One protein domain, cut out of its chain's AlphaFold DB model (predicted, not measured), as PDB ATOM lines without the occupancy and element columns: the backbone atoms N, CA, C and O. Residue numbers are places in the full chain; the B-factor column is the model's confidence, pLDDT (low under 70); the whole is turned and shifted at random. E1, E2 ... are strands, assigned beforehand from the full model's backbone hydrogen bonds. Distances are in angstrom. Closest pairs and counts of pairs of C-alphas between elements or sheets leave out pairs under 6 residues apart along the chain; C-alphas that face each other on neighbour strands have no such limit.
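What this domain is: This is residues 73 to 143 of the 221 residues of an uncharacterized protein of Slackia isoflavoniconvertens (UniProt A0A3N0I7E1). There is little regular structure here: a small three-stranded sheet, E1 - E5 - E4, has the hairpin E2 and E3 beside it, and in the loop of residues 79 to 107 the chain reaches away along the longest axis. The printed part has 71 residues with five named strands, E1 to E5 along the chain, and no named helix; the class is all strand, with 20 residues in strands, both sheets antiparallel. It is compact, radius of gyration of the C-alphas 12.0 A, spanning 36 by 26 by 19 A.

Where its parts are: Find C-alpha 137 at (-84.166, -5.322, 41.123); from there E5 runs 13.0 A to C-alpha 141 at (-72.138, -4.380, 36.390). Look next for E1, residues 76 to 78, 6.8 A, and E4, 131 to 134, 9.7 A; then E2, 108 to 111, 9.7 A, and E3, 116 to 119, 10.2 A.

How they stand to each other: Beside inner strand E5, check N 77 to O 140 toward E1 and N 132 to O 139 toward hairpin partner E4, each 2.8 A. In hairpin E2 and E3, N 109 and O 118 are 2.8 A apart. The closest C-alphas of E1 and E2, Leu 76 and Val 109, are 5.8 A apart.

The domain as a whole: The farthest C-alphas, Gly 100 and Ser 131, are 36.4 A apart. The printed part has no cut; links E1 to E2 and E3 to E4 are long. Residues 90, 92 to 105 and 120 to 121 have pLDDT under 70.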
ATOM      1  N   ALA A  73     -69.171  -3.013  29.142       82.75
ATOM      2  CA  ALA A  73     -68.747  -3.453  30.468       82.75
ATOM      3  C   ALA A  73     -69.446  -2.705  31.626       82.75
ATOM      4  O   ALA A  73     -69.595  -3.264  32.711       82.75
ATOM      5  N   LEU A  74     -69.897  -1.474  31.378       84.50
ATOM      6  CA  LEU A  74     -70.539  -0.582  32.353       84.50
ATOM      7  C   LEU A  74     -72.055  -0.750  32.422       84.50
ATOM      8  O   LEU A  74     -72.700  -0.185  33.304       84.50
ATOM      9  N   LEU A  75     -72.634  -1.508  31.490       86.00
ATOM     10  CA  LEU A  75     -74.062  -1.776  31.502       86.00
ATOM     11  C   LEU A  75     -74.419  -2.623  32.722       86.00
ATOM     12  O   LEU A  75     -73.625  -3.437  33.206       86.00
ATOM     13  N   LEU A  76     -75.638  -2.433  33.213       86.56
ATOM     14  CA  LEU A  76     -76.164  -3.185  34.343       86.56
ATOM     15  C   LEU A  76     -76.898  -4.432  33.848       86.56
ATOM     16  O   LEU A  76     -77.770  -4.355  32.982       86.56
ATOM     17  N   ALA A  77     -76.552  -5.582  34.415       86.50
ATOM     18  CA  ALA A  77     -77.214  -6.856  34.183       86.50
ATOM     19  C   ALA A  77     -78.041  -7.254  35.411       86.50
ATOM     20  O   ALA A  77     -77.593  -7.116  36.552       86.50
ATOM     21  N   LYS A  78     -79.247  -7.766  35.162       87.25
ATOM     22  CA  LYS A  78     -80.114  -8.398  36.165       87.25
ATOM     23  C   LYS A  78     -79.600  -9.804  36.505       87.25
ATOM     24  O   LYS A  78     -78.701 -10.324  35.840       87.25
ATOM     25  N   GLU A  79     -80.215 -10.458  37.489       83.38
ATOM     26  CA  GLU A  79     -79.916 -11.863  37.821       83.38
ATOM     27  C   GLU A  79     -80.134 -12.823  36.637       83.38
ATOM     28  O   GLU A  79     -79.356 -13.756  36.456       83.38
ATOM     29  N   ASP A  80     -81.105 -12.533  35.766       80.19
ATOM     30  CA  ASP A  80     -81.397 -13.318  34.557       80.19
ATOM     31  C   ASP A  80     -80.369 -13.138  33.421       80.19
ATOM     32  O   ASP A  80     -80.587 -13.622  32.311       80.19
ATOM     33  N   LEU A  81     -79.280 -12.392  33.652       77.81
ATOM     34  CA  LEU A  81     -78.278 -11.988  32.650       77.81
ATOM     35  C   LEU A  81     -78.814 -11.093  31.519       77.81
ATOM     36  O   LEU A  81     -78.086 -10.766  30.583       77.81
ATOM     37  N   ASN A  82     -80.063 -10.644  31.620       85.12
ATOM     38  CA  ASN A  82     -80.615  -9.614  30.749       85.12
ATOM     39  C   ASN A  82     -80.185  -8.221  31.225       85.12
ATOM     40  O   ASN A  82     -80.089  -7.968  32.428       85.12
ATOM     41  N   TYR A  83     -79.961  -7.303  30.284       85.19
ATOM     42  CA  TYR A  83     -79.632  -5.915  30.610       85.19
ATOM     43  C   TYR A  83     -80.809  -5.196  31.272       85.19
ATOM     44  O   TYR A  83     -81.969  -5.415  30.910       85.19
ATOM     45  N   LEU A  84     -80.500  -4.309  32.217       83.62
ATOM     46  CA  LEU A  84     -81.459  -3.363  32.767       83.62
ATOM     47  C   LEU A  84     -81.771  -2.292  31.719       83.62
ATOM     48  O   LEU A  84     -80.865  -1.657  31.172       83.62
ATOM     49  N   ARG A  85     -83.059  -2.103  31.445       82.81
ATOM     50  CA  ARG A  85     -83.556  -1.118  30.486       82.81
ATOM     51  C   ARG A  85     -84.114   0.110  31.207       82.81
ATOM     52  O   ARG A  85     -84.468   0.037  32.382       82.81
ATOM     53  N   LEU A  86     -84.212   1.240  30.507       78.88
ATOM     54  CA  LEU A  86     -84.812   2.464  31.055       78.88
ATOM     55  C   LEU A  86     -86.298   2.274  31.390       78.88
ATOM     56  O   LEU A  86     -86.766   2.809  32.396       78.88
ATOM     57  N   SER A  87     -87.016   1.458  30.610       78.31
ATOM     58  CA  SER A  87     -88.418   1.116  30.884       78.31
ATOM     59  C   SER A  87     -88.626   0.428  32.237       78.31
ATOM     60  O   SER A  87     -89.600   0.724  32.929       78.31
ATOM     61  N   ASP A  88     -87.687  -0.425  32.662       76.38
ATOM     62  CA  ASP A  88     -87.728  -1.100  33.967       76.38
ATOM     63  C   ASP A  88     -87.609  -0.111  35.140       76.38
ATOM     64  O   ASP A  88     -88.072  -0.386  36.244       76.38
ATOM     65  N   LEU A  89     -86.993   1.050  34.896       71.88
ATOM     66  CA  LEU A  89     -86.812   2.130  35.868       71.88
ATOM     67  C   LEU A  89     -87.948   3.164  35.825       71.88
ATOM     68  O   LEU A  89     -87.923   4.128  36.589       71.88
ATOM     69  N   GLY A  90     -88.931   2.988  34.936       68.44
ATOM     70  CA  GLY A  90     -90.000   3.961  34.709       68.44
ATOM     71  C   GLY A  90     -89.523   5.261  34.052       68.44
ATOM     72  O   GLY A  90     -90.200   6.280  34.180       68.44
ATOM     73  N   MET A  91     -88.363   5.245  33.385       70.19
ATOM     74  CA  MET A  91     -87.838   6.388  32.636       70.19
ATOM     75  C   MET A  91     -88.289   6.346  31.174       70.19
ATOM     76  O   MET A  91     -88.378   5.276  30.569       70.19
ATOM     77  N   ASP A  92     -88.549   7.524  30.600       65.44
ATOM     78  CA  ASP A  92     -88.962   7.642  29.203       65.44
ATOM     79  C   ASP A  92     -87.842   7.176  28.252       65.44
ATOM     80  O   ASP A  92     -86.668   7.517  28.448       65.44
ATOM     81  N   PRO A  93     -88.178   6.410  27.196       66.94
ATOM     82  CA  PRO A  93     -87.198   5.952  26.229       66.94
ATOM     83  C   PRO A  93     -86.632   7.141  25.448       66.94
ATOM     84  O   PRO A  93     -87.358   8.044  25.024       66.94
ATOM     85  N   LEU A  94     -85.320   7.130  25.215       65.88
ATOM     86  CA  LEU A  94     -84.685   8.172  24.416       65.88
ATOM     87  C   LEU A  94     -85.069   8.021  22.930       65.88
ATOM     88  O   LEU A  94     -85.261   6.899  22.439       65.88
ATOM     89  N   PRO A  95     -85.174   9.140  22.187       60.88
ATOM     90  CA  PRO A  95     -85.431   9.091  20.755       60.88
ATOM     91  C   PRO A  95     -84.322   8.308  20.041       60.88
ATOM     92  O   PRO A  95     -83.151   8.381  20.422       60.88
ATOM     93  N   ALA A  96     -84.678   7.559  18.995       59.31
ATOM     94  CA  ALA A  96     -83.687   6.860  18.184       59.31
ATOM     95  C   ALA A  96     -82.642   7.836  17.630       59.31
ATOM     96  O   ALA A  96     -82.977   8.906  17.128       59.31
ATOM     97  N   MET A  97     -81.376   7.409  17.606       55.00
ATOM     98  CA  MET A  97     -80.292   8.162  16.955       55.00
ATOM     99  C   MET A  97     -80.476   8.327  15.435       55.00
ATOM    100  O   MET A  97     -79.744   9.085  14.803       55.00
ATOM    101  N   LYS A  98     -81.431   7.618  14.826       52.75
ATOM    102  CA  LYS A  98     -81.768   7.744  13.407       52.75
ATOM    103  C   LYS A  98     -83.035   8.583  13.257       52.75
ATOM    104  O   LYS A  98     -84.059   8.238  13.842       52.75
ATOM    105  N   GLU A  99     -82.987   9.626  12.426       41.31
ATOM    106  CA  GLU A  99     -84.183  10.399  12.067       41.31
ATOM    107  C   GLU A  99     -85.275   9.471  11.506       41.31
ATOM    108  O   GLU A  99     -85.051   8.730  10.545       41.31
ATOM    109  N   GLY A 100     -86.449   9.490  12.146       56.06
ATOM    110  CA  GLY A 100     -87.595   8.638  11.809       56.06
ATOM    111  C   GLY A 100     -87.563   7.222  12.401       56.06
ATOM    112  O   GLY A 100     -88.356   6.389  11.974       56.06
ATOM    113  N   GLY A 101     -86.651   6.924  13.332       52.47
ATOM    114  CA  GLY A 101     -86.653   5.669  14.088       52.47
ATOM    115  C   GLY A 101     -87.570   5.716  15.314       52.47
ATOM    116  O   GLY A 101     -87.688   6.755  15.964       52.47
ATOM    117  N   ASP A 102     -88.191   4.582  15.638       56.88
ATOM    118  CA  ASP A 102     -88.983   4.411  16.861       56.88
ATOM    119  C   ASP A 102     -88.114   4.593  18.114       56.88
ATOM    120  O   ASP A 102     -86.935   4.239  18.110       56.88
ATOM    121  N   SER A 103     -88.689   5.128  19.197       60.66
ATOM    122  CA  SER A 103     -88.003   5.301  20.485       60.66
ATOM    123  C   SER A 103     -87.327   4.002  20.929       60.66
ATOM    124  O   SER A 103     -87.986   2.961  21.014       60.66
ATOM    125  N   VAL A 104     -86.026   4.059  21.220       61.69
ATOM    126  CA  VAL A 104     -85.254   2.879  21.620       61.69
ATOM    127  C   VAL A 104     -85.163   2.853  23.137       61.69
ATOM    128  O   VAL A 104     -84.761   3.830  23.772       61.69
ATOM    129  N   ASP A 105     -85.530   1.720  23.724       67.50
ATOM    130  CA  ASP A 105     -85.350   1.481  25.149       67.50
ATOM    131  C   ASP A 105     -83.868   1.198  25.423       67.50
ATOM    132  O   ASP A 105     -83.360   0.110  25.143       67.50
ATOM    133  N   ASN A 106     -83.145   2.225  25.868       74.62
ATOM    134  CA  ASN A 106     -81.698   2.156  26.032       74.62
ATOM    135  C   ASN A 106     -81.322   1.427  27.325       74.62
ATOM    136  O   ASN A 106     -82.102   1.346  28.275       74.62
ATOM    137  N   GLU A 107     -80.112   0.883  27.353       78.81
ATOM    138  CA  GLU A 107     -79.553   0.258  28.543       78.81
ATOM    139  C   GLU A 107     -79.168   1.306  29.599       78.81
ATOM    140  O   GLU A 107     -78.727   2.421  29.283       78.81
ATOM    141  N   ALA A 108     -79.337   0.924  30.865       81.44
ATOM    142  CA  ALA A 108     -79.015   1.761  32.011       81.44
ATOM    143  C   ALA A 108     -77.588   1.508  32.525       81.44
ATOM    144  O   ALA A 108     -77.106   0.372  32.571       81.44
ATOM    145  N   VAL A 109     -76.944   2.588  32.960       83.44
ATOM    146  CA  VAL A 109     -75.656   2.602  33.661       83.44
ATOM    147  C   VAL A 109     -75.821   3.292  35.012       83.44
ATOM    148  O   VAL A 109     -76.728   4.107  35.197       83.44
ATOM    149  N   TYR A 110     -74.947   2.962  35.960       83.19
ATOM    150  CA  TYR A 110     -74.914   3.618  37.265       83.19
ATOM    151  C   TYR A 110     -73.879   4.742  37.264       83.19
ATOM    152  O   TYR A 110     -72.720   4.512  36.922       83.19
ATOM    153  N   ASP A 111     -74.293   5.944  37.652       82.12
ATOM    154  CA  ASP A 111     -73.399   7.084  37.839       82.12
ATOM    155  C   ASP A 111     -72.997   7.196  39.316       82.12
ATOM    156  O   ASP A 111     -73.844   7.371  40.199       82.12
ATOM    157  N   SER A 112     -71.693   7.107  39.584       76.94
ATOM    158  CA  SER A 112     -71.145   7.187  40.941       76.94
ATOM    159  C   SER A 112     -71.248   8.593  41.534       76.94
ATOM    160  O   SER A 112     -71.394   8.733  42.751       76.94
ATOM    161  N   ALA A 113     -71.226   9.637  40.697       75.38
ATOM    162  CA  ALA A 113     -71.242  11.027  41.140       75.38
ATOM    163  C   ALA A 113     -72.647  11.484  41.548       75.38
ATOM    164  O   ALA A 113     -72.815  12.165  42.561       75.38
ATOM    165  N   SER A 114     -73.663  11.104  40.770       70.81
ATOM    166  CA  SER A 114     -75.059  11.450  41.056       70.81
ATOM    167  C   SER A 114     -75.781  10.415  41.919       70.81
ATOM    168  O   SER A 114     -76.864  10.710  42.419       70.81
ATOM    169  N   GLN A 115     -75.201   9.223  42.112       74.25
ATOM    170  CA  GLN A 115     -75.852   8.071  42.747       74.25
ATOM    171  C   GLN A 115     -77.196   7.715  42.085       74.25
ATOM    172  O   GLN A 115     -78.106   7.206  42.741       74.25
ATOM    173  N   THR A 116     -77.328   7.991  40.784       78.06
ATOM    174  CA  THR A 116     -78.540   7.715  40.007       78.06
ATOM    175  C   THR A 116     -78.258   6.795  38.826       78.06
ATOM    176  O   THR A 116     -77.120   6.606  38.395       78.06
ATOM    177  N   PHE A 117     -79.329   6.194  38.313       81.06
ATOM    178  CA  PHE A 117     -79.294   5.434  37.073       81.06
ATOM    179  C   PHE A 117     -79.533   6.378  35.898       81.06
ATOM    180  O   PHE A 117     -80.466   7.180  35.920       81.06
ATOM    181  N   GLY A 118     -78.704   6.262  34.867       78.06
ATOM    182  CA  GLY A 118     -78.801   7.058  33.649       78.06
ATOM    183  C   GLY A 118     -78.622   6.203  32.401       78.06
ATOM    184  O   GLY A 118     -78.335   5.011  32.477       78.06
ATOM    185  N   SER A 119     -78.782   6.812  31.229       76.44
ATOM    186  CA  SER A 119     -78.464   6.141  29.968       76.44
ATOM    187  C   SER A 119     -76.953   6.113  29.733       76.44
ATOM    188  O   SER A 119     -76.253   7.082  30.038       76.44
ATOM    189  N   SER A 120     -76.465   5.043  29.099       68.94
ATOM    190  CA  SER A 120     -75.056   4.915  28.694       68.94
ATOM    191  C   SER A 120     -74.547   6.067  27.815       68.94
ATOM    192  O   SER A 120     -73.340   6.264  27.732       68.94
ATOM    193  N   PHE A 121     -75.428   6.815  27.144       68.56
ATOM    194  CA  PHE A 121     -75.040   7.928  26.268       68.56
ATOM    195  C   PHE A 121     -74.933   9.279  26.981       68.56
ATOM    196  O   PHE A 121     -74.307  10.197  26.457       68.56
ATOM    197  N   SER A 122     -75.579   9.428  28.138       70.44
ATOM    198  CA  SER A 122     -75.649  10.700  28.867       70.44
ATOM    199  C   SER A 122     -74.655  10.784  30.022       70.44
ATOM    200  O   SER A 122     -74.251  11.879  30.402       70.44
ATOM    201  N   VAL A 123     -74.279   9.643  30.601       73.31
ATOM    202  CA  VAL A 123     -73.397   9.590  31.772       73.31
ATOM    203  C   VAL A 123     -71.938   9.611  31.322       73.31
ATOM    204  O   VAL A 123     -71.529   8.799  30.501       73.31
ATOM    205  N   THR A 124     -71.158  10.555  31.858       70.56
ATOM    206  CA  THR A 124     -69.750  10.756  31.468       70.56
ATOM    207  C   THR A 124     -68.774   9.887  32.268       70.56
ATOM    208  O   THR A 124     -67.745   9.502  31.726       70.56
ATOM    209  N   ASP A 125     -69.092   9.547  33.524       73.00
ATOM    210  CA  ASP A 125     -68.233   8.709  34.376       73.00
ATOM    211  C   ASP A 125     -69.041   7.626  35.117       73.00
ATOM    212  O   ASP A 125     -69.332   7.752  36.307       73.00
ATOM    213  N   PRO A 126     -69.482   6.566  34.415       80.31
ATOM    214  CA  PRO A 126     -70.273   5.507  35.033       80.31
ATOM    215  C   PRO A 126     -69.380   4.590  35.867       80.31
ATOM    216  O   PRO A 126     -68.256   4.314  35.460       80.31
ATOM    217  N   GLU A 127     -69.875   4.058  36.983       82.75
ATOM    218  CA  GLU A 127     -69.124   3.125  37.832       82.75
ATOM    219  C   GLU A 127     -68.844   1.801  37.102       82.75
ATOM    220  O   GLU A 127     -69.718   1.242  36.437       82.75
ATOM    221  N   LEU A 128     -67.622   1.277  37.234       80.06
ATOM    222  CA  LEU A 128     -67.198   0.088  36.487       80.06
ATOM    223  C   LEU A 128     -67.499  -1.216  37.246       80.06
ATOM    224  O   LEU A 128     -67.884  -2.223  36.648       80.06
ATOM    225  N   GLU A 129     -67.337  -1.212  38.569       83.62
ATOM    226  CA  GLU A 129     -67.547  -2.379  39.428       83.62
ATOM    227  C   GLU A 129     -68.575  -2.061  40.515       83.62
ATOM    228  O   GLU A 129     -68.390  -1.149  41.314       83.62
ATOM    229  N   GLY A 130     -69.653  -2.844  40.584       82.50
ATOM    230  CA  GLY A 130     -70.585  -2.739  41.700       82.50
ATOM    231  C   GLY A 130     -71.778  -3.680  41.621       82.50
ATOM    232  O   GLY A 130     -72.060  -4.290  40.585       82.50
ATOM    233  N   SER A 131     -72.469  -3.778  42.755       85.19
ATOM    234  CA  SER A 131     -73.798  -4.368  42.877       85.19
ATOM    235  C   SER A 131     -74.721  -3.297  43.435       85.19
ATOM    236  O   SER A 131     -74.418  -2.700  44.468       85.19
ATOM    237  N   PHE A 132     -75.832  -3.062  42.753       84.38
ATOM    238  CA  PHE A 132     -76.786  -2.010  43.076       84.38
ATOM    239  C   PHE A 132     -78.199  -2.587  43.127       84.38
ATOM    240  O   PHE A 132     -78.471  -3.651  42.571       84.38
ATOM    241  N   ASP A 133     -79.094  -1.876  43.803       84.81
ATOM    242  CA  ASP A 133     -80.521  -2.177  43.803       84.81
ATOM    243  C   ASP A 133     -81.244  -1.079  43.015       84.81
ATOM    244  O   ASP A 133     -81.230   0.096  43.388       84.81
ATOM    245  N   ALA A 134     -81.813  -1.468  41.879       80.25
ATOM    246  CA  ALA A 134     -82.584  -0.614  40.995       80.25
ATOM    247  C   ALA A 134     -84.077  -0.888  41.216       80.25
ATOM    248  O   ALA A 134     -84.644  -1.789  40.602       80.25
ATOM    249  N   SER A 135     -84.724  -0.113  42.092       74.88
ATOM    250  CA  SER A 135     -86.173  -0.209  42.351       74.88
ATOM    251  C   SER A 135     -86.654  -1.608  42.788       74.88
ATOM    252  O   SER A 135     -87.749  -2.033  42.421       74.88
ATOM    253  N   GLY A 136     -85.851  -2.328  43.576       78.38
ATOM    254  CA  GLY A 136     -86.123  -3.697  44.031       78.38
ATOM    255  C   GLY A 136     -85.566  -4.784  43.105       78.38
ATOM    256  O   GLY A 136     -85.794  -5.968  43.355       78.38
ATOM    257  N   ILE A 137     -84.860  -4.406  42.032       81.31
ATOM    258  CA  ILE A 137     -84.166  -5.322  41.123       81.31
ATOM    259  C   ILE A 137     -82.680  -5.307  41.476       81.31
ATOM    260  O   ILE A 137     -81.988  -4.307  41.269       81.31
ATOM    261  N   ALA A 138     -82.171  -6.439  41.961       85.31
ATOM    262  CA  ALA A 138     -80.741  -6.626  42.160       85.31
ATOM    263  C   ALA A 138     -80.022  -6.616  40.800       85.31
ATOM    264  O   ALA A 138     -80.284  -7.451  39.929       85.31
ATOM    265  N   VAL A 139     -79.116  -5.657  40.617       86.62
ATOM    266  CA  VAL A 139     -78.341  -5.493  39.387       86.62
ATOM    267  C   VAL A 139     -76.849  -5.435  39.673       86.62
ATOM    268  O   VAL A 139     -76.400  -4.913  40.692       86.62
ATOM    269  N   ARG A 140     -76.058  -5.978  38.752       88.50
ATOM    270  CA  ARG A 140     -74.593  -5.978  38.816       88.50
ATOM    271  C   ARG A 140     -74.016  -5.416  37.531       88.50
ATOM    272  O   ARG A 140     -74.613  -5.569  36.467       88.50
ATOM    273  N   THR A 141     -72.846  -4.791  37.608       89.69
ATOM    274  CA  THR A 141     -72.138  -4.380  36.390       89.69
ATOM    275  C   THR A 141     -71.734  -5.608  35.578       89.69
ATOM    276  O   THR A 141     -71.280  -6.620  36.125       89.69
ATOM    277  N   VAL A 142     -71.884  -5.528  34.254       87.75
ATOM    278  CA  VAL A 142     -71.480  -6.600  33.329       87.75
ATOM    279  C   VAL A 142     -70.008  -6.947  33.519       87.75
ATOM    280  O   VAL A 142     -69.643  -8.121  33.480       87.75
ATOM    281  N   TYR A 143     -69.167  -5.949  33.794       88.31
ATOM    282  CA  TYR A 143     -67.761  -6.167  34.103       88.31
ATOM    283  C   TYR A 143     -67.544  -7.054  35.336       88.31
ATOM    284  O   TYR A 143     -66.728  -7.968  35.270       88.31
TER     285      TYR A 143